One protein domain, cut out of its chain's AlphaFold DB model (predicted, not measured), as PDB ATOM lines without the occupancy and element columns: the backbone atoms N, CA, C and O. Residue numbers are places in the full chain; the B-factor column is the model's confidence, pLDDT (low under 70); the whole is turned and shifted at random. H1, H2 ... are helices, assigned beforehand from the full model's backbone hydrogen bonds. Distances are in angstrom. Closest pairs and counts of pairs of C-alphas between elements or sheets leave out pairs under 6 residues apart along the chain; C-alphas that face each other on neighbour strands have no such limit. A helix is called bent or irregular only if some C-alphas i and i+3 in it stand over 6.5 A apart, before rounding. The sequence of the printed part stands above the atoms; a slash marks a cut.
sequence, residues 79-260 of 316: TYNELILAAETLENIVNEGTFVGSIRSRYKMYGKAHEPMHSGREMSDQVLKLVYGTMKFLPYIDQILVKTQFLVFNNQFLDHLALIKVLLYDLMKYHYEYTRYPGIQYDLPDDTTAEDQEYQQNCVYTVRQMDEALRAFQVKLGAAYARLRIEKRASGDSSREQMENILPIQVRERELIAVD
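AT A GLANCE: This is residues 79 to 260 of the 316 residues of an uncharacterized protein of Batrachochytrium salamandrivorans (UniProt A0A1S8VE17). H1, H3a and H5 cross one another in a core of helices, with the long H6 along one side of it and H7 following H6 to pack on H3b. H2 packs across H1 near its last residues, the link of residues 173 to 193 folds back alongside H6, and residues 253 to 260, mostly H9, stick out as an arm. The printed part has 182 residues, with nine named helices in the order H1 to H9 and no named strand; the class is all helix. The whole is compact, with a radius of gyration of the C-alphas of 17.4 A and spans of 50 by 40 by 28 A.

IN THESE COORDINATES: H1 takes residues 80 to 96, 23.9 A long, from C-alpha 80 at (229.030, 243.636, 186.098). H2 is residues 100 to 109. H3, residues 125 to 148, was assigned as one helix by its hydrogen bonds but is bent: C-alphas 136 and 139 are 8.1 A apart, giving arms H3a, residues 125 to 136, and H3b, residues 139 to 148. H4 is residues 150 to 153. H5, residues 155 to 172, is irregular, with C-alphas 159 and 162 8.5 A apart and a kink of 90 degrees near residue 162. H6, residues 194 to 216, is 33.2 A long; H7 is residues 218 to 231, H8 residues 239 to 244, and H9 residues 249 to 259, ending at C-alpha 259 at (254.415, 234.620, 197.664).

HOW THE PARTS SIT: H1 is the hub. It touches H3a at a steep tilt of 46 degrees, closest C-alphas Ala 86 and Val 127, 5.4 A. Residues 162 to 167 of H5 touch H1, closest C-alphas Ala 87 and Leu 163, 4.7 A. H1 touches H2, about perpendicular at 87 degrees, closest C-alphas Ile 93 and Val 100, 6.9 A. Residues 80 to 84 of H1 touch H6, closest C-alphas Tyr 80 and Val 204, 6.4 A. H3b touches H7, closest C-alphas Ile 144 and Ala 224, 5.9 A. H4 is close to but not clearly touching H5, and H8 likewise to H7. H9 is apart from H7. Every O i to N i+4 pair is within hydrogen-bond range in H1, H3a, H3b, H6, H7, H8 and H9, against 4 of 6 in H2 and 9 of 14 in H5; H4 is too short for such a pair.

THE WHOLE: The C-alphas farthest apart, of Ala 194 and Arg 233, are 52.1 A apart. The printed part has no cut. The links H2 to H3 and H5 to H6 are long. The model's pLDDT is under 70 at residues 96 to 123, 190 to 192, 195 and 258 to 260.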
ATOM      1  N   THR A  79     232.970 241.529 184.155       88.25
ATOM      2  CA  THR A  79     231.505 241.525 184.076       88.25
ATOM      3  C   THR A  79     230.908 242.323 185.232       88.25
ATOM      4  O   THR A  79     231.457 242.358 186.338       88.25
ATOM      5  N   TYR A  80     229.741 242.939 185.020       87.31
ATOM      6  CA  TYR A  80     229.030 243.636 186.098       87.31
ATOM      7  C   TYR A  80     228.757 242.701 187.295       87.31
ATOM      8  O   TYR A  80     228.834 243.124 188.446       87.31
ATOM      9  N   ASN A  81     228.503 241.414 187.029       85.75
ATOM     10  CA  ASN A  81     228.266 240.404 188.056       85.75
ATOM     11  C   ASN A  81     229.498 240.150 188.935       85.75
ATOM     12  O   ASN A  81     229.350 240.025 190.151       85.75
ATOM     13  N   GLU A  82     230.702 240.099 188.356       88.12
ATOM     14  CA  GLU A  82     231.949 239.953 189.121       88.12
ATOM     15  C   GLU A  82     232.197 241.158 190.031       88.12
ATOM     16  O   GLU A  82     232.607 240.988 191.180       88.12
ATOM     17  N   LEU A  83     231.904 242.368 189.546       89.56
ATOM     18  CA  LEU A  83     232.069 243.608 190.308       89.56
ATOM     19  C   LEU A  83     231.105 243.682 191.498       89.56
ATOM     20  O   LEU A  83     231.527 244.035 192.600       89.56
ATOM     21  N   ILE A  84     229.838 243.305 191.299       89.38
ATOM     22  CA  ILE A  84     228.842 243.231 192.377       89.38
ATOM     23  C   ILE A  84     229.248 242.183 193.414       89.38
ATOM     24  O   ILE A  84     229.305 242.492 194.603       89.38
ATOM     25  N   LEU A  85     229.620 240.977 192.976       87.56
ATOM     26  CA  LEU A  85     230.022 239.911 193.896       87.56
ATOM     27  C   LEU A  85     231.287 240.287 194.686       87.56
ATOM     28  O   LEU A  85     231.386 240.004 195.883       87.56
ATOM     29  N   ALA A  86     232.248 240.956 194.043       89.44
ATOM     30  CA  ALA A  86     233.433 241.484 194.710       89.44
ATOM     31  C   ALA A  86     233.074 242.562 195.744       89.44
ATOM     32  O   ALA A  86     233.627 242.558 196.844       89.44
ATOM     33  N   ALA A  87     232.141 243.460 195.419       90.31
ATOM     34  CA  ALA A  87     231.680 244.510 196.321       90.31
ATOM     35  C   ALA A  87     230.987 243.938 197.566       90.31
ATOM     36  O   ALA A  87     231.370 244.285 198.680       90.31
ATOM     37  N   GLU A  88     230.044 243.011 197.388       87.12
ATOM     38  CA  GLU A  88     229.355 242.325 198.492       87.12
ATOM     39  C   GLU A  88     230.352 241.571 199.381       87.12
ATOM     40  O   GLU A  88     230.319 241.654 200.609       87.12
ATOM     41  N   THR A  89     231.304 240.866 198.762       86.00
ATOM     42  CA  THR A  89     232.368 240.162 199.489       86.00
ATOM     43  C   THR A  89     233.220 241.139 200.299       86.00
ATOM     44  O   THR A  89     233.510 240.880 201.468       86.00
ATOM     45  N   LEU A  90     233.627 242.259 199.699       88.44
ATOM     46  CA  LEU A  90     234.416 243.288 200.371       88.44
ATOM     47  C   LEU A  90     233.652 243.888 201.556       88.44
ATOM     48  O   LEU A  90     234.227 244.051 202.632       88.44
ATOM     49  N   GLU A  91     232.370 244.187 201.372       86.00
ATOM     50  CA  GLU A  91     231.503 244.725 202.417       86.00
ATOM     51  C   GLU A  91     231.376 243.758 203.596       86.00
ATOM     52  O   GLU A  91     231.610 244.146 204.742       86.00
ATOM     53  N   ASN A  92     231.140 242.475 203.315       83.81
ATOM     54  CA  ASN A  92     231.106 241.424 204.328       83.81
ATOM     55  C   ASN A  92     232.431 241.330 205.105       83.81
ATOM     56  O   ASN A  92     232.447 241.077 206.312       83.81
ATOM     57  N   ILE A  93     233.578 241.510 204.451       83.94
ATOM     58  CA  ILE A  93     234.883 241.463 205.134       83.94
ATOM     59  C   ILE A  93     235.065 242.684 206.035       83.94
ATOM     60  O   ILE A  93     235.496 242.544 207.179       83.94
ATOM     61  N   VAL A  94     234.741 243.875 205.527       79.94
ATOM     62  CA  VAL A  94     234.955 245.144 206.234       79.94
ATOM     63  C   VAL A  94     233.993 245.301 207.414       79.94
ATOM     64  O   VAL A  94     234.433 245.695 208.493       79.94
ATOM     65  N   ASN A  95     232.713 244.971 207.234       77.06
ATOM     66  CA  ASN A  95     231.674 245.198 208.242       77.06
ATOM     67  C   ASN A  95     231.605 244.080 209.288       77.06
ATOM     68  O   ASN A  95     231.448 244.350 210.478       77.06
ATOM     69  N   GLU A  96     231.730 242.820 208.868       69.56
ATOM     70  CA  GLU A  96     231.518 241.672 209.756       69.56
ATOM     71  C   GLU A  96     232.820 240.960 210.154       69.56
ATOM     72  O   GLU A  96     232.784 239.940 210.849       69.56
ATOM     73  N   GLY A  97     233.980 241.426 209.671       63.88
ATOM     74  CA  GLY A  97     235.257 240.735 209.865       63.88
ATOM     75  C   GLY A  97     235.262 239.324 209.270       63.88
ATOM     76  O   GLY A  97     236.001 238.452 209.739       63.88
ATOM     77  N   THR A  98     234.398 239.059 208.282       61.19
ATOM     78  CA  THR A  98     234.322 237.747 207.637       61.19
ATOM     79  C   THR A  98     235.635 237.442 206.922       61.19
ATOM     80  O   THR A  98     236.227 238.298 206.274       61.19
ATOM     81  N   PHE A  99     236.117 236.202 207.021       60.00
ATOM     82  CA  PHE A  99     237.212 235.765 206.161       60.00
ATOM     83  C   PHE A  99     236.645 235.427 204.780       60.00
ATOM     84  O   PHE A  99     235.590 234.789 204.711       60.00
ATOM     85  N   VAL A 100     237.357 235.761 203.699       57.78
ATOM     86  CA  VAL A 100     236.928 235.541 202.299       57.78
ATOM     87  C   VAL A 100     236.449 234.096 202.065       57.78
ATOM     88  O   VAL A 100     235.428 233.861 201.430       57.78
ATOM     89  N   GLY A 101     237.129 233.109 202.661       54.69
ATOM     90  CA  GLY A 101     236.754 231.687 202.573       54.69
ATOM     91  C   GLY A 101     235.577 231.248 203.463       54.69
ATOM     92  O   GLY A 101     235.037 230.164 203.261       54.69
ATOM     93  N   SER A 102     235.169 232.061 204.442       51.41
ATOM     94  CA  SER A 102     234.080 231.751 205.389       51.41
ATOM     95  C   SER A 102     232.694 232.148 204.882       51.41
ATOM     96  O   SER A 102     231.692 231.642 205.391       51.41
ATOM     97  N   ILE A 103     232.637 233.014 203.868       54.81
ATOM     98  CA  ILE A 103     231.395 233.519 203.272       54.81
ATOM     99  C   ILE A 103     230.581 232.344 202.701       54.81
ATOM    100  O   ILE A 103     229.409 232.179 203.029       54.81
ATOM    101  N   ARG A 104     231.241 231.400 202.011       51.56
ATOM    102  CA  ARG A 104     230.609 230.164 201.507       51.56
ATOM    103  C   ARG A 104     230.081 229.249 202.622       51.56
ATOM    104  O   ARG A 104     229.044 228.609 202.467       51.56
ATOM    105  N   SER A 105     230.795 229.157 203.744       45.38
ATOM    106  CA  SER A 105     230.409 228.298 204.874       45.38
ATOM    107  C   SER A 105     229.232 228.855 205.669       45.38
ATOM    108  O   SER A 105     228.463 228.067 206.216       45.38
ATOM    109  N   ARG A 106     229.067 230.183 205.721       46.50
ATOM    110  CA  ARG A 106     227.929 230.815 206.397       46.50
ATOM    111  C   ARG A 106     226.620 230.583 205.657       46.50
ATOM    112  O   ARG A 106     225.672 230.119 206.281       46.50
ATOM    113  N   TYR A 107     226.586 230.780 204.344       48.81
ATOM    114  CA  TYR A 107     225.365 230.544 203.563       48.81
ATOM    115  C   TYR A 107     224.900 229.085 203.620       48.81
ATOM    116  O   TYR A 107     223.715 228.806 203.777       48.81
ATOM    117  N   LYS A 108     225.848 228.146 203.677       45.81
ATOM    118  CA  LYS A 108     225.544 226.724 203.868       45.81
ATOM    119  C   LYS A 108     225.000 226.379 205.269       45.81
ATOM    120  O   LYS A 108     224.317 225.368 205.410       45.81
ATOM    121  N   MET A 109     225.310 227.176 206.297       39.16
ATOM    122  CA  MET A 109     224.895 226.948 207.693       39.16
ATOM    123  C   MET A 109     223.531 227.568 208.035       39.16
ATOM    124  O   MET A 109     222.831 227.028 208.887       39.16
ATOM    125  N   TYR A 110     223.133 228.665 207.381       43.59
ATOM    126  CA  TYR A 110     221.879 229.373 207.690       43.59
ATOM    127  C   TYR A 110     220.642 228.858 206.939       43.59
ATOM    128  O   TYR A 110     219.537 229.346 207.164       43.59
ATOM    129  N   GLY A 111     220.792 227.823 206.108       38.09
ATOM    130  CA  GLY A 111     219.689 227.259 205.336       38.09
ATOM    131  C   GLY A 111     219.156 228.229 204.274       38.09
ATOM    132  O   GLY A 111     219.413 229.429 204.292       38.09
ATOM    133  N   LYS A 112     218.375 227.684 203.338       44.19
ATOM    134  CA  LYS A 112     217.859 228.341 202.118       44.19
ATOM    135  C   LYS A 112     217.092 229.665 202.314       44.19
ATOM    136  O   LYS A 112     216.683 230.261 201.331       44.19
ATOM    137  N   ALA A 113     216.853 230.109 203.549       40.28
ATOM    138  CA  ALA A 113     216.163 231.361 203.862       40.28
ATOM    139  C   ALA A 113     217.108 232.573 203.997       40.28
ATOM    140  O   ALA A 113     216.641 233.705 203.973       40.28
ATOM    141  N   HIS A 114     218.417 232.340 204.146       38.88
ATOM    142  CA  HIS A 114     219.449 233.382 204.272       38.88
ATOM    143  C   HIS A 114     220.620 233.182 203.300       38.88
ATOM    144  O   HIS A 114     221.661 233.828 203.423       38.88
ATOM    145  N   GLU A 115     220.456 232.290 202.323       38.44
ATOM    146  CA  GLU A 115     221.232 232.384 201.098       38.44
ATOM    147  C   GLU A 115     220.838 233.712 200.432       38.44
ATOM    148  O   GLU A 115     219.655 233.891 200.139       38.44
ATOM    149  N   PRO A 116     221.757 234.661 200.157       43.03
ATOM    150  CA  PRO A 116     221.510 235.558 199.045       43.03
ATOM    151  C   PRO A 116     221.193 234.627 197.870       43.03
ATOM    152  O   PRO A 116     221.866 233.598 197.702       43.03
ATOM    153  N   MET A 117     220.154 234.936 197.091       44.94
ATOM    154  CA  MET A 117     219.722 234.157 195.910       44.94
ATOM    155  C   MET A 117     220.853 233.924 194.876       44.94
ATOM    156  O   MET A 117     220.687 233.261 193.864       44.94
ATOM    157  N   HIS A 118     222.044 234.426 195.172       49.84
ATOM    158  CA  HIS A 118     223.329 234.382 194.502       49.84
ATOM    159  C   HIS A 118     224.165 233.136 194.855       49.84
ATOM    160  O   HIS A 118     225.287 233.002 194.371       49.84
ATOM    161  N   SER A 119     223.637 232.197 195.651       36.94
ATOM    162  CA  SER A 119     224.324 230.983 196.153       36.94
ATOM    163  C   SER A 119     224.614 229.894 195.097       36.94
ATOM    164  O   SER A 119     224.935 228.754 195.433       36.94
ATOM    165  N   GLY A 120     224.558 230.257 193.813       41.66
ATOM    166  CA  GLY A 120     225.085 229.485 192.684       41.66
ATOM    167  C   GLY A 120     226.288 230.132 191.984       41.66
ATOM    168  O   GLY A 120     226.845 229.529 191.070       41.66
ATOM    169  N   ARG A 121     226.708 231.345 192.377       55.34
ATOM    170  CA  ARG A 121     227.815 232.063 191.724       55.34
ATOM    171  C   ARG A 121     229.150 231.566 192.270       55.34
ATOM    172  O   ARG A 121     229.480 231.775 193.437       55.34
ATOM    173  N   GLU A 122     229.915 230.863 191.440       58.56
ATOM    174  CA  GLU A 122     231.252 230.417 191.817       58.56
ATOM    175  C   GLU A 122     232.162 231.631 192.051       58.56
ATOM    176  O   GLU A 122     232.261 232.528 191.217       58.56
ATOM    177  N   MET A 123     232.824 231.665 193.212       68.44
ATOM    178  CA  MET A 123     233.843 232.661 193.535       68.44
ATOM    179  C   MET A 123     235.044 232.442 192.612       68.44
ATOM    180  O   MET A 123     235.909 231.615 192.907       68.44
ATOM    181  N   SER A 124     235.061 233.138 191.477       78.06
ATOM    182  CA  SER A 124     236.129 233.022 190.492       78.06
ATOM    183  C   SER A 124     237.425 233.654 191.010       78.06
ATOM    184  O   SER A 124     237.417 234.564 191.847       78.06
ATOM    185  N   ASP A 125     238.564 233.210 190.473       78.25
ATOM    186  CA  ASP A 125     239.864 233.815 190.786       78.25
ATOM    187  C   ASP A 125     239.896 235.314 190.440       78.25
ATOM    188  O   ASP A 125     240.558 236.087 191.128       78.25
ATOM    189  N   GLN A 126     239.136 235.748 189.427       81.31
ATOM    190  CA  GLN A 126     238.957 237.157 189.048       81.31
ATOM    191  C   GLN A 126     238.320 237.973 190.183       81.31
ATOM    192  O   GLN A 126     238.838 239.024 190.567       81.31
ATOM    193  N   VAL A 127     237.239 237.463 190.780       85.19
ATOM    194  CA  VAL A 127     236.566 238.114 191.916       85.19
ATOM    195  C   VAL A 127     237.499 238.172 193.124       85.19
ATOM    196  O   VAL A 127     237.617 239.215 193.765       85.19
ATOM    197  N   LEU A 128     238.241 237.095 193.402       84.56
ATOM    198  CA  LEU A 128     239.239 237.091 194.476       84.56
ATOM    199  C   LEU A 128     240.340 238.131 194.238       84.56
ATOM    200  O   LEU A 128     240.679 238.875 195.161       84.56
ATOM    201  N   LYS A 129     240.864 238.223 193.010       85.50
ATOM    202  CA  LYS A 129     241.850 239.239 192.616       85.50
ATOM    203  C   LYS A 129     241.323 240.656 192.845       85.50
ATOM    204  O   LYS A 129     242.051 241.491 193.387       85.50
ATOM    205  N   LEU A 130     240.067 240.926 192.485       88.75
ATOM    206  CA  LEU A 130     239.422 242.221 192.721       88.75
ATOM    207  C   LEU A 130     239.285 242.528 194.213       88.75
ATOM    208  O   LEU A 130     239.666 243.615 194.643       88.75
ATOM    209  N   VAL A 131     238.799 241.578 195.012       89.50
ATOM    210  CA  VAL A 131     238.601 241.766 196.457       89.50
ATOM    211  C   VAL A 131     239.935 242.010 197.160       89.50
ATOM    212  O   VAL A 131     240.102 243.031 197.828       89.50
ATOM    213  N   TYR A 132     240.918 241.122 196.979       87.12
ATOM    214  CA  TYR A 132     242.223 241.260 197.632       87.12
ATOM    215  C   TYR A 132     242.998 242.481 197.131       87.12
ATOM    216  O   TYR A 132     243.639 243.168 197.929       87.12
ATOM    217  N   GLY A 133     242.915 242.781 195.835       87.81
ATOM    218  CA  GLY A 133     243.485 243.988 195.253       87.81
ATOM    219  C   GLY A 133     242.879 245.253 195.858       87.81
ATOM    220  O   GLY A 133     243.601 246.106 196.374       87.81
ATOM    221  N   THR A 134     241.550 245.331 195.915       91.25
ATOM    222  CA  THR A 134     240.846 246.467 196.525       91.25
ATOM    223  C   THR A 134     241.207 246.611 198.002       91.25
ATOM    224  O   THR A 134     241.494 247.717 198.452       91.25
ATOM    225  N   MET A 135     241.291 245.511 198.759       90.12
ATOM    226  CA  MET A 135     241.728 245.532 200.161       90.12
ATOM    227  C   MET A 135     243.166 246.040 200.327       90.12
ATOM    228  O   MET A 135     243.439 246.839 201.224       90.12
ATOM    229  N   LYS A 136     244.085 245.608 199.455       88.31
ATOM    230  CA  LYS A 136     245.499 246.022 199.463       88.31
ATOM    231  C   LYS A 136     245.648 247.535 199.274       88.31
ATOM    232  O   LYS A 136     246.497 248.148 199.921       88.31
ATOM    233  N   PHE A 137     244.805 248.141 198.437       90.31
ATOM    234  CA  PHE A 137     244.847 249.576 198.135       90.31
ATOM    235  C   PHE A 137     243.767 250.409 198.844       90.31
ATOM    236  O   PHE A 137     243.701 251.620 198.635       90.31
ATOM    237  N   LEU A 138     242.973 249.805 199.732       91.69
ATOM    238  CA  LEU A 138     241.818 250.431 200.385       91.69
ATOM    239  C   LEU A 138     242.121 251.797 201.028       91.69
ATOM    240  O   LEU A 138     241.396 252.750 200.738       91.69
ATOM    241  N   PRO A 139     243.216 251.970 201.806       91.81
ATOM    242  CA  PRO A 139     243.515 253.261 202.434       91.81
ATOM    243  C   PRO A 139     243.779 254.376 201.417       91.81
ATOM    244  O   PRO A 139     243.548 255.553 201.690       91.81
ATOM    245  N   TYR A 140     244.288 254.015 200.240       92.19
ATOM    246  CA  TYR A 140     244.612 254.949 199.169       92.19
ATOM    247  C   TYR A 140     243.385 255.294 198.334       92.19
ATOM    248  O   TYR A 140     243.207 256.455 197.972       92.19
ATOM    249  N   ILE A 141     242.514 254.313 198.096       94.06
ATOM    250  CA  ILE A 141     241.206 254.520 197.469       94.06
ATOM    251  C   ILE A 141     240.377 255.492 198.317       94.06
ATOM    252  O   ILE A 141     239.860 256.477 197.791       94.06
ATOM    253  N   ASP A 142     240.344 255.292 199.638       93.06
ATOM    254  CA  ASP A 142     239.654 256.195 200.565       93.06
ATOM    255  C   ASP A 142     240.245 257.614 200.531       93.06
ATOM    256  O   ASP A 142     239.511 258.602 200.466       93.06
ATOM    257  N   GLN A 143     241.575 257.749 200.486       93.38
ATOM    258  CA  GLN A 143     242.215 259.061 200.330       93.38
ATOM    259  C   GLN A 143     241.844 259.754 199.014       93.38
ATOM    260  O   GLN A 143     241.642 260.970 199.007       93.38
ATOM    261  N   ILE A 144     241.760 259.017 197.903       93.44
ATOM    262  CA  ILE A 144     241.365 259.567 196.599       93.44
ATOM    263  C   ILE A 144     239.902 260.019 196.635       93.44
ATOM    264  O   ILE A 144     239.598 261.130 196.193       93.44
ATOM    265  N   LEU A 145     239.010 259.216 197.220       92.88
ATOM    266  CA  LEU A 145     237.599 259.564 197.395       92.88
ATOM    267  C   LEU A 145     237.422 260.856 198.200       92.88
ATOM    268  O   LEU A 145     236.704 261.762 197.770       92.88
ATOM    269  N   VAL A 146     238.130 260.977 199.327       92.69
ATOM    270  CA  VAL A 146     238.075 262.172 200.184       92.69
ATOM    271  C   VAL A 146     238.659 263.392 199.467       92.69
ATOM    272  O   VAL A 146     238.028 264.448 199.441       92.69
ATOM    273  N   LYS A 147     239.834 263.262 198.832       92.19
ATOM    274  CA  LYS A 147     240.503 264.379 198.134       92.19
ATOM    275  C   LYS A 147     239.713 264.881 196.922       92.19
ATOM    276  O   LYS A 147     239.797 266.063 196.600       92.19
ATOM    277  N   THR A 148     238.974 264.009 196.241       92.62
ATOM    278  CA  THR A 148     238.148 264.401 195.087       92.62
ATOM    279  C   THR A 148     236.746 264.861 195.465       92.62
ATOM    280  O   THR A 148     236.052 265.404 194.604       92.62
ATOM    281  N   GLN A 149     236.339 264.670 196.727       91.38
ATOM    282  CA  GLN A 149     234.977 264.916 197.204       91.38
ATOM    283  C   GLN A 149     233.926 264.196 196.343       91.38
ATOM    284  O   GLN A 149     232.807 264.679 196.197       91.38
ATOM    285  N   PHE A 150     234.279 263.046 195.753       92.12
ATOM    286  CA  PHE A 150     233.432 262.350 194.780       92.12
ATOM    287  C   PHE A 150     232.030 262.064 195.335       92.12
ATOM    288  O   PHE A 150     231.033 262.337 194.668       92.12
ATOM    289  N   LEU A 151     231.970 261.592 196.584       91.06
ATOM    290  CA  LEU A 151     230.718 261.273 197.267       91.06
ATOM    291  C   LEU A 151     229.868 262.511 197.560       91.06
ATOM    292  O   LEU A 151     228.658 262.398 197.538       91.06
ATOM    293  N   VAL A 152     230.469 263.693 197.742       90.31
ATOM    294  CA  VAL A 152     229.723 264.945 197.981       90.31
ATOM    295  C   VAL A 152     228.902 265.337 196.752       90.31
ATOM    296  O   VAL A 152     227.787 265.839 196.881       90.31
ATOM    297  N   PHE A 153     229.449 265.108 195.555       88.69
ATOM    298  CA  PHE A 153     228.757 265.378 194.293       88.69
ATOM    299  C   PHE A 153     227.816 264.244 193.873       88.69
ATOM    300  O   PHE A 153     226.878 264.494 193.124       88.69
ATOM    301  N   ASN A 154     228.063 263.021 194.348       90.38
ATOM    302  CA  ASN A 154     227.306 261.826 193.986       90.38
ATOM    303  C   ASN A 154     226.799 261.091 195.238       90.38
ATOM    304  O   ASN A 154     227.130 259.926 195.470       90.38
ATOM    305  N   ASN A 155     226.002 261.786 196.058       89.88
ATOM    306  CA  ASN A 155     225.483 261.249 197.323       89.88
ATOM    307  C   ASN A 155     224.606 260.000 197.124       89.88
ATOM    308  O   ASN A 155     224.481 259.191 198.039       89.88
ATOM    309  N   GLN A 156     224.032 259.815 195.932       89.25
ATOM    310  CA  GLN A 156     223.203 258.657 195.590       89.25
ATOM    311  C   GLN A 156     223.947 257.313 195.655       89.25
ATOM    312  O   GLN A 156     223.307 256.270 195.672       89.25
ATOM    313  N   PHE A 157     225.284 257.315 195.688       90.00
ATOM    314  CA  PHE A 157     226.076 256.084 195.730       90.00
ATOM    315  C   PHE A 157     226.583 255.719 197.134       90.00
ATOM    316  O   PHE A 157     227.350 254.767 197.272       90.00
ATOM    317  N   LEU A 158     226.175 256.444 198.184       86.75
ATOM    318  CA  LEU A 158     226.612 256.169 199.560       86.75
ATOM    319  C   LEU A 158     226.263 254.746 200.024       86.75
ATOM    320  O   LEU A 158     227.093 254.107 200.668       86.75
ATOM    321  N   ASP A 159     225.104 254.234 199.611       85.88
ATOM    322  CA  ASP A 159     224.634 252.881 199.943       85.88
ATOM    323  C   ASP A 159     225.412 251.773 199.208       85.88
ATOM    324  O   ASP A 159     225.272 250.592 199.507       85.88
ATOM    325  N   HIS A 160     226.273 252.140 198.256       88.88
ATOM    326  CA  HIS A 160     227.053 251.217 197.432       88.88
ATOM    327  C   HIS A 160     228.555 251.518 197.503       88.88
ATOM    328  O   HIS A 160     229.297 251.382 196.526       88.88
ATOM    329  N   LEU A 161     229.031 251.930 198.680       90.81
ATOM    330  CA  LEU A 161     230.416 252.353 198.874       90.81
ATOM    331  C   LEU A 161     231.438 251.263 198.505       90.81
ATOM    332  O   LEU A 161     232.485 251.570 197.932       90.81
ATOM    333  N   ALA A 162     231.146 249.996 198.811       90.94
ATOM    334  CA  ALA A 162     232.023 248.880 198.465       90.94
ATOM    335  C   ALA A 162     232.197 248.737 196.944       90.94
ATOM    336  O   ALA A 162     233.317 248.545 196.470       90.94
ATOM    337  N   LEU A 163     231.123 248.933 196.175       92.69
ATOM    338  CA  LEU A 163     231.152 248.873 194.715       92.69
ATOM    339  C   LEU A 163     231.983 250.011 194.119       92.69
ATOM    340  O   LEU A 163     232.829 249.762 193.261       92.69
ATOM    341  N   ILE A 164     231.832 251.236 194.633       94.38
ATOM    342  CA  ILE A 164     232.671 252.374 194.219       94.38
ATOM    343  C   ILE A 164     234.148 252.063 194.457       94.38
ATOM    344  O   ILE A 164     234.990 252.358 193.612       94.38
ATOM    345  N   LYS A 165     234.484 251.465 195.604       94.44
ATOM    346  CA  LYS A 165     235.869 251.129 195.947       94.44
ATOM    347  C   LYS A 165     236.457 250.092 194.992       94.44
ATOM    348  O   LYS A 165     237.590 250.274 194.550       94.44
ATOM    349  N   VAL A 166     235.689 249.058 194.644       93.94
ATOM    350  CA  VAL A 166     236.102 248.040 193.666       93.94
ATOM    351  C   VAL A 166     236.289 248.657 192.276       93.94
ATOM    352  O   VAL A 166     237.326 248.439 191.651       93.94
ATOM    353  N   LEU A 167     235.352 249.494 191.817       93.25
ATOM    354  CA  LEU A 167     235.461 250.195 190.532       93.25
ATOM    355  C   LEU A 167     236.661 251.151 190.489       93.25
ATOM    356  O   LEU A 167     237.392 251.204 189.502       93.25
ATOM    357  N   LEU A 168     236.909 251.890 191.574       93.81
ATOM    358  CA  LEU A 168     238.071 252.767 191.673       93.81
ATOM    359  C   LEU A 168     239.377 251.985 191.639       93.81
ATOM    360  O   LEU A 168     240.297 252.413 190.948       93.81
ATOM    361  N   TYR A 169     239.464 250.864 192.358       93.19
ATOM    362  CA  TYR A 169     240.623 249.979 192.288       93.19
ATOM    363  C   TYR A 169     240.881 249.516 190.851       93.19
ATOM    364  O   TYR A 169     242.019 249.558 190.383       93.19
ATOM    365  N   ASP A 170     239.829 249.113 190.145       91.00
ATOM    366  CA  ASP A 170     239.952 248.623 188.780       91.00
ATOM    367  C   ASP A 170     240.442 249.716 187.812       91.00
ATOM    368  O   ASP A 170     241.405 249.514 187.069       91.00
ATOM    369  N   LEU A 171     239.892 250.931 187.913       90.69
ATOM    370  CA  LEU A 171     240.340 252.093 187.134       90.69
ATOM    371  C   LEU A 171     241.755 252.567 187.507       90.69
ATOM    372  O   LEU A 171     242.486 253.071 186.646       90.69
ATOM    373  N   MET A 172     242.174 252.405 188.767       90.25
ATOM    374  CA  MET A 172     243.522 252.775 189.221       90.25
ATOM    375  C   MET A 172     244.616 252.011 188.478       90.25
ATOM    376  O   MET A 172     245.667 252.601 188.215       90.25
ATOM    377  N   LYS A 173     244.374 250.752 188.081       88.31
ATOM    378  CA  LYS A 173     245.327 249.945 187.291       88.31
ATOM    379  C   LYS A 173     245.719 250.639 185.981       88.31
ATOM    380  O   LYS A 173     246.863 250.545 185.542       88.31
ATOM    381  N   TYR A 174     244.779 251.392 185.413       87.81
ATOM    382  CA  TYR A 174     244.912 252.139 184.162       87.81
ATOM    383  C   TYR A 174     245.105 253.645 184.388       87.81
ATOM    384  O   TYR A 174     244.947 254.433 183.462       87.81
ATOM    385  N   HIS A 175     245.416 254.066 185.620       88.94
ATOM    386  CA  HIS A 175     245.599 255.473 186.008       88.94
ATOM    387  C   HIS A 175     244.406 256.375 185.653       88.94
ATOM    388  O   HIS A 175     244.582 257.575 185.438       88.94
ATOM    389  N   TYR A 176     243.193 255.814 185.637       89.12
ATOM    390  CA  TYR A 176     241.960 256.495 185.226       89.12
ATOM    391  C   TYR A 176     241.932 256.934 183.750       89.12
ATOM    392  O   TYR A 176     241.124 257.782 183.369       89.12
ATOM    393  N   GLU A 177     242.780 256.349 182.898       86.69
ATOM    394  CA  GLU A 177     242.732 256.546 181.449       86.69
ATOM    395  C   GLU A 177     241.674 255.631 180.817       86.69
ATOM    396  O   GLU A 177     241.937 254.481 180.457       86.69
ATOM    397  N   TYR A 178     240.471 256.168 180.611       86.75
ATOM    398  CA  TYR A 178     239.366 255.436 179.979       86.75
ATOM    399  C   TYR A 178     239.652 254.977 178.540       86.75
ATOM    400  O   TYR A 178     238.987 254.077 178.046       86.75
ATOM    401  N   THR A 179     240.653 255.548 177.863       86.06
ATOM    402  CA  THR A 179     241.094 255.093 176.532       86.06
ATOM    403  C   THR A 179     241.819 253.749 176.564       86.06
ATOM    404  O   THR A 179     241.870 253.068 175.546       86.06
ATOM    405  N   ARG A 180     242.426 253.391 177.704       83.69
ATOM    406  CA  ARG A 180     243.144 252.119 177.901       83.69
ATOM    407  C   ARG A 180     242.332 251.109 178.705       83.69
ATOM    408  O   ARG A 180     242.699 249.941 178.749       83.69
ATOM    409  N   TYR A 181     241.263 251.568 179.347       85.12
ATOM    410  CA  TYR A 181     240.380 250.738 180.145       85.12
ATOM    411  C   TYR A 181     239.568 249.793 179.238       85.12
ATOM    412  O   TYR A 181     238.904 250.281 178.321       85.12
ATOM    413  N   PRO A 182     239.579 248.464 179.473       84.25
ATOM    414  CA  PRO A 182     238.845 247.503 178.645       84.25
ATOM    415  C   PRO A 182     237.318 247.635 178.761       84.25
ATOM    416  O   PRO A 182     236.594 247.094 177.928       84.25
ATOM    417  N   GLY A 183     236.824 248.372 179.761       86.81
ATOM    418  CA  GLY A 183     235.400 248.556 180.008       86.81
ATOM    419  C   GLY A 183     234.791 247.440 180.853       86.81
ATOM    420  O   GLY A 183     235.483 246.548 181.344       86.81
ATOM    421  N   ILE A 184     233.471 247.515 181.014       89.38
ATOM    422  CA  ILE A 184     232.665 246.574 181.795       89.38
ATOM    423  C   ILE A 184     231.695 245.870 180.845       89.38
ATOM    424  O   ILE A 184     231.070 246.515 180.000       89.38
ATOM    425  N   GLN A 185     231.564 244.552 180.986       88.44
ATOM    426  CA  GLN A 185     230.550 243.769 180.280       88.44
ATOM    427  C   GLN A 185     229.228 243.802 181.050       88.44
ATOM    428  O   GLN A 185     229.177 243.457 182.234       88.44
ATOM    429  N   TYR A 186     228.159 244.203 180.362       86.69
ATOM    430  CA  TYR A 186     226.815 244.374 180.928       86.69
ATOM    431  C   TYR A 186     225.816 243.312 180.448       86.69
ATOM    432  O   TYR A 186     224.619 243.454 180.686       86.69
ATOM    433  N   ASP A 187     226.295 242.278 179.755       83.44
ATOM    434  CA  ASP A 187     225.445 241.253 179.156       83.44
ATOM    435  C   ASP A 187     224.729 240.442 180.243       83.44
ATOM    436  O   ASP A 187     225.347 239.962 181.198       83.44
ATOM    437  N   LEU A 188     223.410 240.315 180.102       76.44
ATOM    438  CA  LEU A 188     222.574 239.525 180.999       76.44
ATOM    439  C   LEU A 188     222.666 238.038 180.610       76.44
ATOM    440  O   LEU A 188     222.682 237.739 179.418       76.44
ATOM    441  N   PRO A 189     222.699 237.097 181.570       73.12
ATOM    442  CA  PRO A 189     222.621 235.669 181.275       73.12
ATOM    443  C   PRO A 189     221.278 235.297 180.629       73.12
ATOM    444  O   PRO A 189     220.220 235.707 181.114       73.12
ATOM    445  N   ASP A 190     221.321 234.461 179.590       66.56
ATOM    446  CA  ASP A 190     220.134 234.044 178.824       66.56
ATOM    447  C   ASP A 190     219.147 233.177 179.639       66.56
ATOM    448  O   ASP A 190     217.947 233.186 179.371       66.56
ATOM    449  N   ASP A 191     219.620 232.482 180.683       64.88
ATOM    450  CA  ASP A 191     218.850 231.493 181.464       64.88
ATOM    451  C   ASP A 191     218.180 232.066 182.733       64.88
ATOM    452  O   ASP A 191     218.016 231.381 183.747       64.88
ATOM    453  N   THR A 192     217.812 233.345 182.718       64.81
ATOM    454  CA  THR A 192     217.373 234.054 183.930       64.81
ATOM    455  C   THR A 192     215.849 233.998 184.118       64.81
ATOM    456  O   THR A 192     215.087 234.215 183.177       64.81
ATOM    457  N   THR A 193     215.374 233.719 185.342       73.75
ATOM    458  CA  THR A 193     213.936 233.790 185.670       73.75
ATOM    459  C   THR A 193     213.430 235.241 185.624       73.75
ATOM    460  O   THR A 193     214.215 236.177 185.746       73.75
ATOM    461  N   ALA A 194     212.120 235.462 185.460       72.25
ATOM    462  CA  ALA A 194     211.568 236.817 185.321       72.25
ATOM    463  C   ALA A 194     211.861 237.732 186.534       72.25
ATOM    464  O   ALA A 194     212.133 238.916 186.353       72.25
ATOM    465  N   GLU A 195     211.857 237.183 187.753       68.12
ATOM    466  CA  GLU A 195     212.183 237.921 188.985       68.12
ATOM    467  C   GLU A 195     213.686 238.226 189.083       68.12
ATOM    468  O   GLU A 195     214.087 239.347 189.403       68.12
ATOM    469  N   ASP A 196     214.534 237.257 188.724       72.31
ATOM    470  CA  ASP A 196     215.984 237.456 188.679       72.31
ATOM    471  C   ASP A 196     216.382 238.476 187.598       72.31
ATOM    472  O   ASP A 196     217.372 239.194 187.750       72.31
ATOM    473  N   GLN A 197     215.609 238.571 186.513       76.56
ATOM    474  CA  GLN A 197     215.879 239.479 185.404       76.56
ATOM    475  C   GLN A 197     215.683 240.945 185.808       76.56
ATOM    476  O   GLN A 197     216.535 241.776 185.488       76.56
ATOM    477  N   GLU A 198     214.613 241.272 186.540       76.50
ATOM    478  CA  GLU A 198     214.374 242.634 187.045       76.50
ATOM    479  C   GLU A 198     215.491 243.072 188.004       76.50
ATOM    480  O   GLU A 198     216.059 244.161 187.871       76.50
ATOM    481  N   TYR A 199     215.874 242.194 188.933       77.06
ATOM    482  CA  TYR A 199     216.977 242.459 189.853       77.06
ATOM    483  C   TYR A 199     218.304 242.678 189.113       77.06
ATOM    484  O   TYR A 199     219.010 243.657 189.363       77.06
ATOM    485  N   GLN A 200     218.638 241.802 188.163       78.81
ATOM    486  CA  GLN A 200     219.873 241.928 187.392       78.81
ATOM    487  C   GLN A 200     219.897 243.199 186.537       78.81
ATOM    488  O   GLN A 200     220.945 243.840 186.448       78.81
ATOM    489  N   GLN A 201     218.762 243.605 185.963       84.75
ATOM    490  CA  GLN A 201     218.644 244.879 185.250       84.75
ATOM    491  C   GLN A 201     218.908 246.072 186.173       84.75
ATOM    492  O   GLN A 201     219.655 246.977 185.793       84.75
ATOM    493  N   ASN A 202     218.377 246.050 187.398       85.25
ATOM    494  CA  ASN A 202     218.664 247.078 188.399       85.25
ATOM    495  C   ASN A 202     220.159 247.116 188.759       85.25
ATOM    496  O   ASN A 202     220.751 248.194 188.808       85.25
ATOM    497  N   CYS A 203     220.810 245.962 188.935       84.12
ATOM    498  CA  CYS A 203     222.256 245.903 189.171       84.12
ATOM    499  C   CYS A 203     223.061 246.482 188.001       84.12
ATOM    500  O   CYS A 203     223.960 247.298 188.221       84.12
ATOM    501  N   VAL A 204     222.738 246.092 186.764       88.06
ATOM    502  CA  VAL A 204     223.381 246.623 185.550       88.06
ATOM    503  C   VAL A 204     223.226 248.140 185.485       88.06
ATOM    504  O   VAL A 204     224.203 248.848 185.236       88.06
ATOM    505  N   TYR A 205     222.020 248.645 185.752       90.25
ATOM    506  CA  TYR A 205     221.735 250.073 185.774       90.25
ATOM    507  C   TYR A 205     222.591 250.810 186.809       90.25
ATOM    508  O   TYR A 205     223.243 251.798 186.468       90.25
ATOM    509  N   THR A 206     222.670 250.296 188.037       89.38
ATOM    510  CA  THR A 206     223.495 250.875 189.106       89.38
ATOM    511  C   THR A 206     224.978 250.901 188.736       89.38
ATOM    512  O   THR A 206     225.616 251.949 188.841       89.38
ATOM    513  N   VAL A 207     225.533 249.783 188.248       91.12
ATOM    514  CA  VAL A 207     226.951 249.711 187.839       91.12
ATOM    515  C   VAL A 207     227.232 250.684 186.694       91.12
ATOM    516  O   VAL A 207     228.254 251.369 186.699       91.12
ATOM    517  N   ARG A 208     226.317 250.788 185.726       93.25
ATOM    518  CA  ARG A 208     226.452 251.707 184.594       93.25
ATOM    519  C   ARG A 208     226.417 253.170 185.030       93.25
ATOM    520  O   ARG A 208     227.289 253.934 184.626       93.25
ATOM    521  N   GLN A 209     225.466 253.552 185.883       93.88
ATOM    522  CA  GLN A 209     225.410 254.910 186.431       93.88
ATOM    523  C   GLN A 209     226.687 255.277 187.193       93.88
ATOM    524  O   GLN A 209     227.173 256.405 187.087       93.88
ATOM    525  N   MET A 210     227.243 254.333 187.956       93.12
ATOM    526  CA  MET A 210     228.499 254.554 188.669       93.12
ATOM    527  C   MET A 210     229.686 254.699 187.719       93.12
ATOM    528  O   MET A 210     230.482 255.616 187.916       93.12
ATOM    529  N   ASP A 211     229.804 253.855 186.687       93.19
ATOM    530  CA  ASP A 211     230.876 253.997 185.690       93.19
ATOM    531  C   ASP A 211     230.795 255.349 184.968       93.19
ATOM    532  O   ASP A 211     231.798 256.049 184.829       93.19
ATOM    533  N   GLU A 212     229.593 255.775 184.573       93.00
ATOM    534  CA  GLU A 212     229.376 257.076 183.932       93.00
ATOM    535  C   GLU A 212     229.773 258.242 184.856       93.00
ATOM    536  O   GLU A 212     230.454 259.181 184.424       93.00
ATOM    537  N   ALA A 213     229.431 258.166 186.145       93.50
ATOM    538  CA  ALA A 213     229.827 259.171 187.131       93.50
ATOM    539  C   ALA A 213     231.348 259.199 187.369       93.50
ATOM    540  O   ALA A 213     231.948 260.277 187.452       93.50
ATOM    541  N   LEU A 214     231.995 258.032 187.442       93.56
ATOM    542  CA  LEU A 214     233.452 257.919 187.555       93.56
ATOM    543  C   LEU A 214     234.149 258.483 186.314       93.56
ATOM    544  O   LEU A 214     235.133 259.221 186.443       93.56
ATOM    545  N   ARG A 215     233.585 258.252 185.125       93.25
ATOM    546  CA  ARG A 215     234.080 258.806 183.861       93.25
ATOM    547  C   ARG A 215     233.985 260.323 183.823       93.25
ATOM    548  O   ARG A 215     234.943 260.985 183.424       93.25
ATOM    549  N   ALA A 216     232.886 260.897 184.310       93.06
ATOM    550  CA  ALA A 216     232.757 262.348 184.454       93.06
ATOM    551  C   ALA A 216     233.811 262.937 185.418       93.06
ATOM    552  O   ALA A 216     234.285 264.059 185.226       93.06
ATOM    553  N   PHE A 217     234.227 262.168 186.429       93.00
ATOM    554  CA  PHE A 217     235.244 262.559 187.410       93.00
ATOM    555  C   PHE A 217     236.679 262.143 187.053       93.00
ATOM    556  O   PHE A 217     237.594 262.462 187.820       93.00
ATOM    557  N   GLN A 218     236.913 261.520 185.891       93.38
ATOM    558  CA  GLN A 218     238.205 260.924 185.516       93.38
ATOM    559  C   GLN A 218     239.394 261.880 185.703       93.38
ATOM    560  O   GLN A 218     240.422 261.498 186.252       93.38
ATOM    561  N   VAL A 219     239.238 263.159 185.337       92.56
ATOM    562  CA  VAL A 219     240.317 264.157 185.416       92.56
ATOM    563  C   VAL A 219     240.672 264.465 186.871       92.56
ATOM    564  O   VAL A 219     241.846 264.571 187.222       92.56
ATOM    565  N   LYS A 220     239.663 264.586 187.744       94.00
ATOM    566  CA  LYS A 220     239.869 264.849 189.176       94.00
ATOM    567  C   LYS A 220     240.466 263.630 189.877       94.00
ATOM    568  O   LYS A 220     241.379 263.797 190.684       94.00
ATOM    569  N   LEU A 221     239.977 262.431 189.553       93.50
ATOM    570  CA  LEU A 221     240.475 261.160 190.089       93.50
ATOM    571  C   LEU A 221     241.925 260.913 189.662       93.50
ATOM    572  O   LEU A 221     242.787 260.725 190.522       93.50
ATOM    573  N   GLY A 222     242.223 261.048 188.368       92.31
ATOM    574  CA  GLY A 222     243.576 260.946 187.824       92.31
ATOM    575  C   GLY A 222     244.536 261.962 188.445       92.31
ATOM    576  O   GLY A 222     245.633 261.600 188.870       92.31
ATOM    577  N   ALA A 223     244.115 263.222 188.607       93.56
ATOM    578  CA  ALA A 223     244.935 264.241 189.263       93.56
ATOM    579  C   ALA A 223     245.184 263.940 190.753       93.56
ATOM    580  O   ALA A 223     246.299 264.131 191.246       93.56
ATOM    581  N   ALA A 224     244.170 263.472 191.488       94.00
ATOM    582  CA  ALA A 224     244.319 263.082 192.889       94.00
ATOM    583  C   ALA A 224     245.271 261.887 193.046       94.00
ATOM    584  O   ALA A 224     246.138 261.902 193.925       94.00
ATOM    585  N   TYR A 225     245.162 260.903 192.157       94.12
ATOM    586  CA  TYR A 225     246.053 259.751 192.106       94.12
ATOM    587  C   TYR A 225     247.493 260.131 191.742       94.12
ATOM    588  O   TYR A 225     248.430 259.709 192.417       94.12
ATOM    589  N   ALA A 226     247.693 261.008 190.756       91.75
ATOM    590  CA  ALA A 226     249.018 261.519 190.407       91.75
ATOM    591  C   ALA A 226     249.676 262.258 191.587       91.75
ATOM    592  O   ALA A 226     250.847 262.030 191.895       91.75
ATOM    593  N   ARG A 227     248.915 263.091 192.312       92.44
ATOM    594  CA  ARG A 227     249.400 263.751 193.539       92.44
ATOM    595  C   ARG A 227     249.783 262.741 194.613       92.44
ATOM    596  O   ARG A 227     250.825 262.902 195.239       92.44
ATOM    597  N   LEU A 228     248.965 261.706 194.813       91.75
ATOM    598  CA  LEU A 228     249.260 260.635 195.763       91.75
ATOM    599  C   LEU A 228     250.569 259.919 195.405       91.75
ATOM    600  O   LEU A 228     251.404 259.689 196.278       91.75
ATOM    601  N   ARG A 229     250.788 259.622 194.122       91.94
ATOM    602  CA  ARG A 229     252.035 259.015 193.648       91.94
ATOM    603  C   ARG A 229     253.255 259.891 193.911       91.94
ATOM    604  O   ARG A 229     254.267 259.382 194.384       91.94
ATOM    605  N   ILE A 230     253.158 261.197 193.657       90.56
ATOM    606  CA  ILE A 230     254.236 262.153 193.956       90.56
ATOM    607  C   ILE A 230     254.514 262.192 195.464       90.56
ATOM    608  O   ILE A 230     255.669 262.112 195.879       90.56
ATOM    609  N   GLU A 231     253.463 262.250 196.287       89.94
ATOM    610  CA  GLU A 231     253.558 262.260 197.752       89.94
ATOM    611  C   GLU A 231     254.288 261.017 198.285       89.94
ATOM    612  O   GLU A 231     255.138 261.123 199.170       89.94
ATOM    613  N   LYS A 232     253.991 259.840 197.719       87.56
ATOM    614  CA  LYS A 232     254.625 258.565 198.091       87.56
ATOM    615  C   LYS A 232     255.924 258.272 197.343       87.56
ATOM    616  O   LYS A 232     256.525 257.232 197.587       87.56
ATOM    617  N   ARG A 233     256.372 259.173 196.460       86.06
ATOM    618  CA  ARG A 233     257.544 258.984 195.582       86.06
ATOM    619  C   ARG A 233     257.461 257.695 194.747       86.06
ATOM    620  O   ARG A 233     258.475 257.086 194.417       86.06
ATOM    621  N   ALA A 234     256.241 257.314 194.371       84.88
ATOM    622  CA  ALA A 234     255.924 256.121 193.597       84.88
ATOM    623  C   ALA A 234     256.235 256.337 192.102       84.88
ATOM    624  O   ALA A 234     255.363 256.627 191.270       84.88
ATOM    625  N   SER A 235     257.525 256.253 191.791       81.81
ATOM    626  CA  SER A 235     258.085 256.254 190.436       81.81
ATOM    627  C   SER A 235     258.210 254.818 189.917       81.81
ATOM    628  O   SER A 235     258.185 253.887 190.709       81.81
ATOM    629  N   GLY A 236     258.258 254.627 188.604       80.38
ATOM    630  CA  GLY A 236     258.331 253.315 187.954       80.38
ATOM    631  C   GLY A 236     258.155 253.471 186.449       80.38
ATOM    632  O   GLY A 236     257.595 254.484 186.011       80.38
ATOM    633  N   ASP A 237     258.606 252.499 185.668       78.69
ATOM    634  CA  ASP A 237     258.579 252.575 184.202       78.69
ATOM    635  C   ASP A 237     257.247 252.069 183.629       78.69
ATOM    636  O   ASP A 237     256.812 252.496 182.559       78.69
ATOM    637  N   SER A 238     256.547 251.209 184.378       82.31
ATOM    638  CA  SER A 238     255.231 250.673 184.011       82.31
ATOM    639  C   SER A 238     254.107 251.195 184.912       82.31
ATOM    640  O   SER A 238     254.316 251.510 186.085       82.31
ATOM    641  N   SER A 239     252.873 251.240 184.393       80.69
ATOM    642  CA  SER A 239     251.696 251.648 185.178       80.69
ATOM    643  C   SER A 239     251.464 250.776 186.411       80.69
ATOM    644  O   SER A 239     251.057 251.293 187.456       80.69
ATOM    645  N   ARG A 240     251.785 249.484 186.292       81.56
ATOM    646  CA  ARG A 240     251.758 248.494 187.369       81.56
ATOM    647  C   ARG A 240     252.764 248.824 188.463       81.56
ATOM    648  O   ARG A 240     252.381 248.977 189.617       81.56
ATOM    649  N   GLU A 241     254.033 248.980 188.099       81.94
ATOM    650  CA  GLU A 241     255.106 249.290 189.048       81.94
ATOM    651  C   GLU A 241     254.827 250.611 189.777       81.94
ATOM    652  O   GLU A 241     254.953 250.706 190.997       81.94
ATOM    653  N   GLN A 242     254.350 251.619 189.042       85.00
ATOM    654  CA  GLN A 242     253.952 252.903 189.610       85.00
ATOM    655  C   GLN A 242     252.823 252.782 190.644       85.00
ATOM    656  O   GLN A 242     252.804 253.555 191.599       85.00
ATOM    657  N   MET A 243     251.889 251.843 190.464       86.94
ATOM    658  CA  MET A 243     250.816 251.576 191.423       86.94
ATOM    659  C   MET A 243     251.323 250.771 192.623       86.94
ATOM    660  O   MET A 243     251.053 251.140 193.764       86.94
ATOM    661  N   GLU A 244     252.108 249.715 192.396       86.12
ATOM    662  CA  GLU A 244     252.714 248.911 193.465       86.12
ATOM    663  C   GLU A 244     253.615 249.764 194.374       86.12
ATOM    664  O   GLU A 244     253.571 249.624 195.598       86.12
ATOM    665  N   ASN A 245     254.356 250.719 193.807       87.00
ATOM    666  CA  ASN A 245     255.258 251.605 194.548       87.00
ATOM    667  C   ASN A 245     254.546 252.642 195.435       87.00
ATOM    668  O   ASN A 245     255.203 253.297 196.241       87.00
ATOM    669  N   ILE A 246     253.217 252.774 195.349       87.94
ATOM    670  CA  ILE A 246     252.427 253.567 196.311       87.94
ATOM    671  C   ILE A 246     252.419 252.897 197.690       87.94
ATOM    672  O   ILE A 246     252.279 253.569 198.721       87.94
ATOM    673  N   LEU A 247     252.574 251.571 197.716       86.62
ATOM    674  CA  LEU A 247     252.575 250.795 198.941       86.62
ATOM    675  C   LEU A 247     253.905 250.937 199.688       86.62
ATOM    676  O   LEU A 247     254.977 250.949 199.066       86.62
ATOM    677  N   PRO A 248     253.871 250.968 201.034       85.94
ATOM    678  CA  PRO A 248     255.084 251.012 201.832       85.94
ATOM    679  C   PRO A 248     255.951 249.784 201.551       85.94
ATOM    680  O   PRO A 248     255.437 248.686 201.328       85.94
ATOM    681  N   ILE A 249     257.272 249.961 201.608       80.75
ATOM    682  CA  ILE A 249     258.244 248.888 201.347       80.75
ATOM    683  C   ILE A 249     257.962 247.673 202.238       80.75
ATOM    684  O   ILE A 249     257.940 246.552 201.749       80.75
ATOM    685  N   GLN A 250     257.604 247.891 203.507       82.56
ATOM    686  CA  GLN A 250     257.310 246.810 204.453       82.56
ATOM    687  C   GLN A 250     256.122 245.942 204.012       82.56
ATOM    688  O   GLN A 250     256.086 244.748 204.300       82.56
ATOM    689  N   VAL A 251     255.130 246.531 203.335       82.50
ATOM    690  CA  VAL A 251     253.977 245.786 202.806       82.50
ATOM    691  C   VAL A 251     254.407 244.956 201.600       82.50
ATOM    692  O   VAL A 251     254.059 243.780 201.523       82.50
ATOM    693  N   ARG A 252     255.220 245.534 200.711       80.25
ATOM    694  CA  ARG A 252     255.754 244.845 199.528       80.25
ATOM    695  C   ARG A 252     256.700 243.700 199.893       80.25
ATOM    696  O   ARG A 252     256.607 242.621 199.321       80.25
ATOM    697  N   GLU A 253     257.560 243.890 200.889       79.69
ATOM    698  CA  GLU A 253     258.447 242.842 201.407       79.69
ATOM    699  C   GLU A 253     257.657 241.690 202.035       79.69
ATOM    700  O   GLU A 253     257.932 240.523 201.759       79.69
ATOM    701  N   ARG A 254     256.633 242.001 202.843       79.56
ATOM    702  CA  ARG A 254     255.735 240.979 203.405       79.56
ATOM    703  C   ARG A 254     255.000 240.207 202.321       79.56
ATOM    704  O   ARG A 254     254.802 239.007 202.479       79.56
ATOM    705  N   GLU A 255     254.604 240.876 201.244       75.31
ATOM    706  CA  GLU A 255     254.004 240.220 200.089       75.31
ATOM    707  C   GLU A 255     255.000 239.273 199.429       75.31
ATOM    708  O   GLU A 255     254.676 238.103 199.276       75.31
ATOM    709  N   LEU A 256     256.226 239.712 199.144       72.81
ATOM    710  CA  LEU A 256     257.256 238.860 198.545       72.81
ATOM    711  C   LEU A 256     257.523 237.601 199.392       72.81
ATOM    712  O   LEU A 256     257.604 236.496 198.855       72.81
ATOM    713  N   ILE A 257     257.555 237.747 200.720       72.88
ATOM    714  CA  ILE A 257     257.646 236.615 201.655       72.88
ATOM    715  C   ILE A 257     256.399 235.722 201.566       72.88
ATOM    716  O   ILE A 257     256.519 234.498 201.576       72.88
ATOM    717  N   ALA A 258     255.204 236.311 201.478       69.00
ATOM    718  CA  ALA A 258     253.948 235.574 201.378       69.00
ATOM    719  C   ALA A 258     253.825 234.778 200.070       69.00
ATOM    720  O   ALA A 258     253.281 233.673 200.082       69.00
ATOM    721  N   VAL A 259     254.344 235.311 198.961       66.31
ATOM    722  CA  VAL A 259     254.415 234.620 197.664       66.31
ATOM    723  C   VAL A 259     255.320 233.399 197.742       66.31
ATOM    724  O   VAL A 259     254.975 232.345 197.215       66.31
ATOM    725  N   ASP A 260     256.443 233.520 198.447       65.69
ATOM    726  CA  ASP A 260     257.408 232.432 198.617       65.69
ATOM    727  C   ASP A 260     256.986 231.407 199.694       65.69
ATOM    728  O   ASP A 260     257.668 230.407 199.951       65.69
TER     729      ASP A 260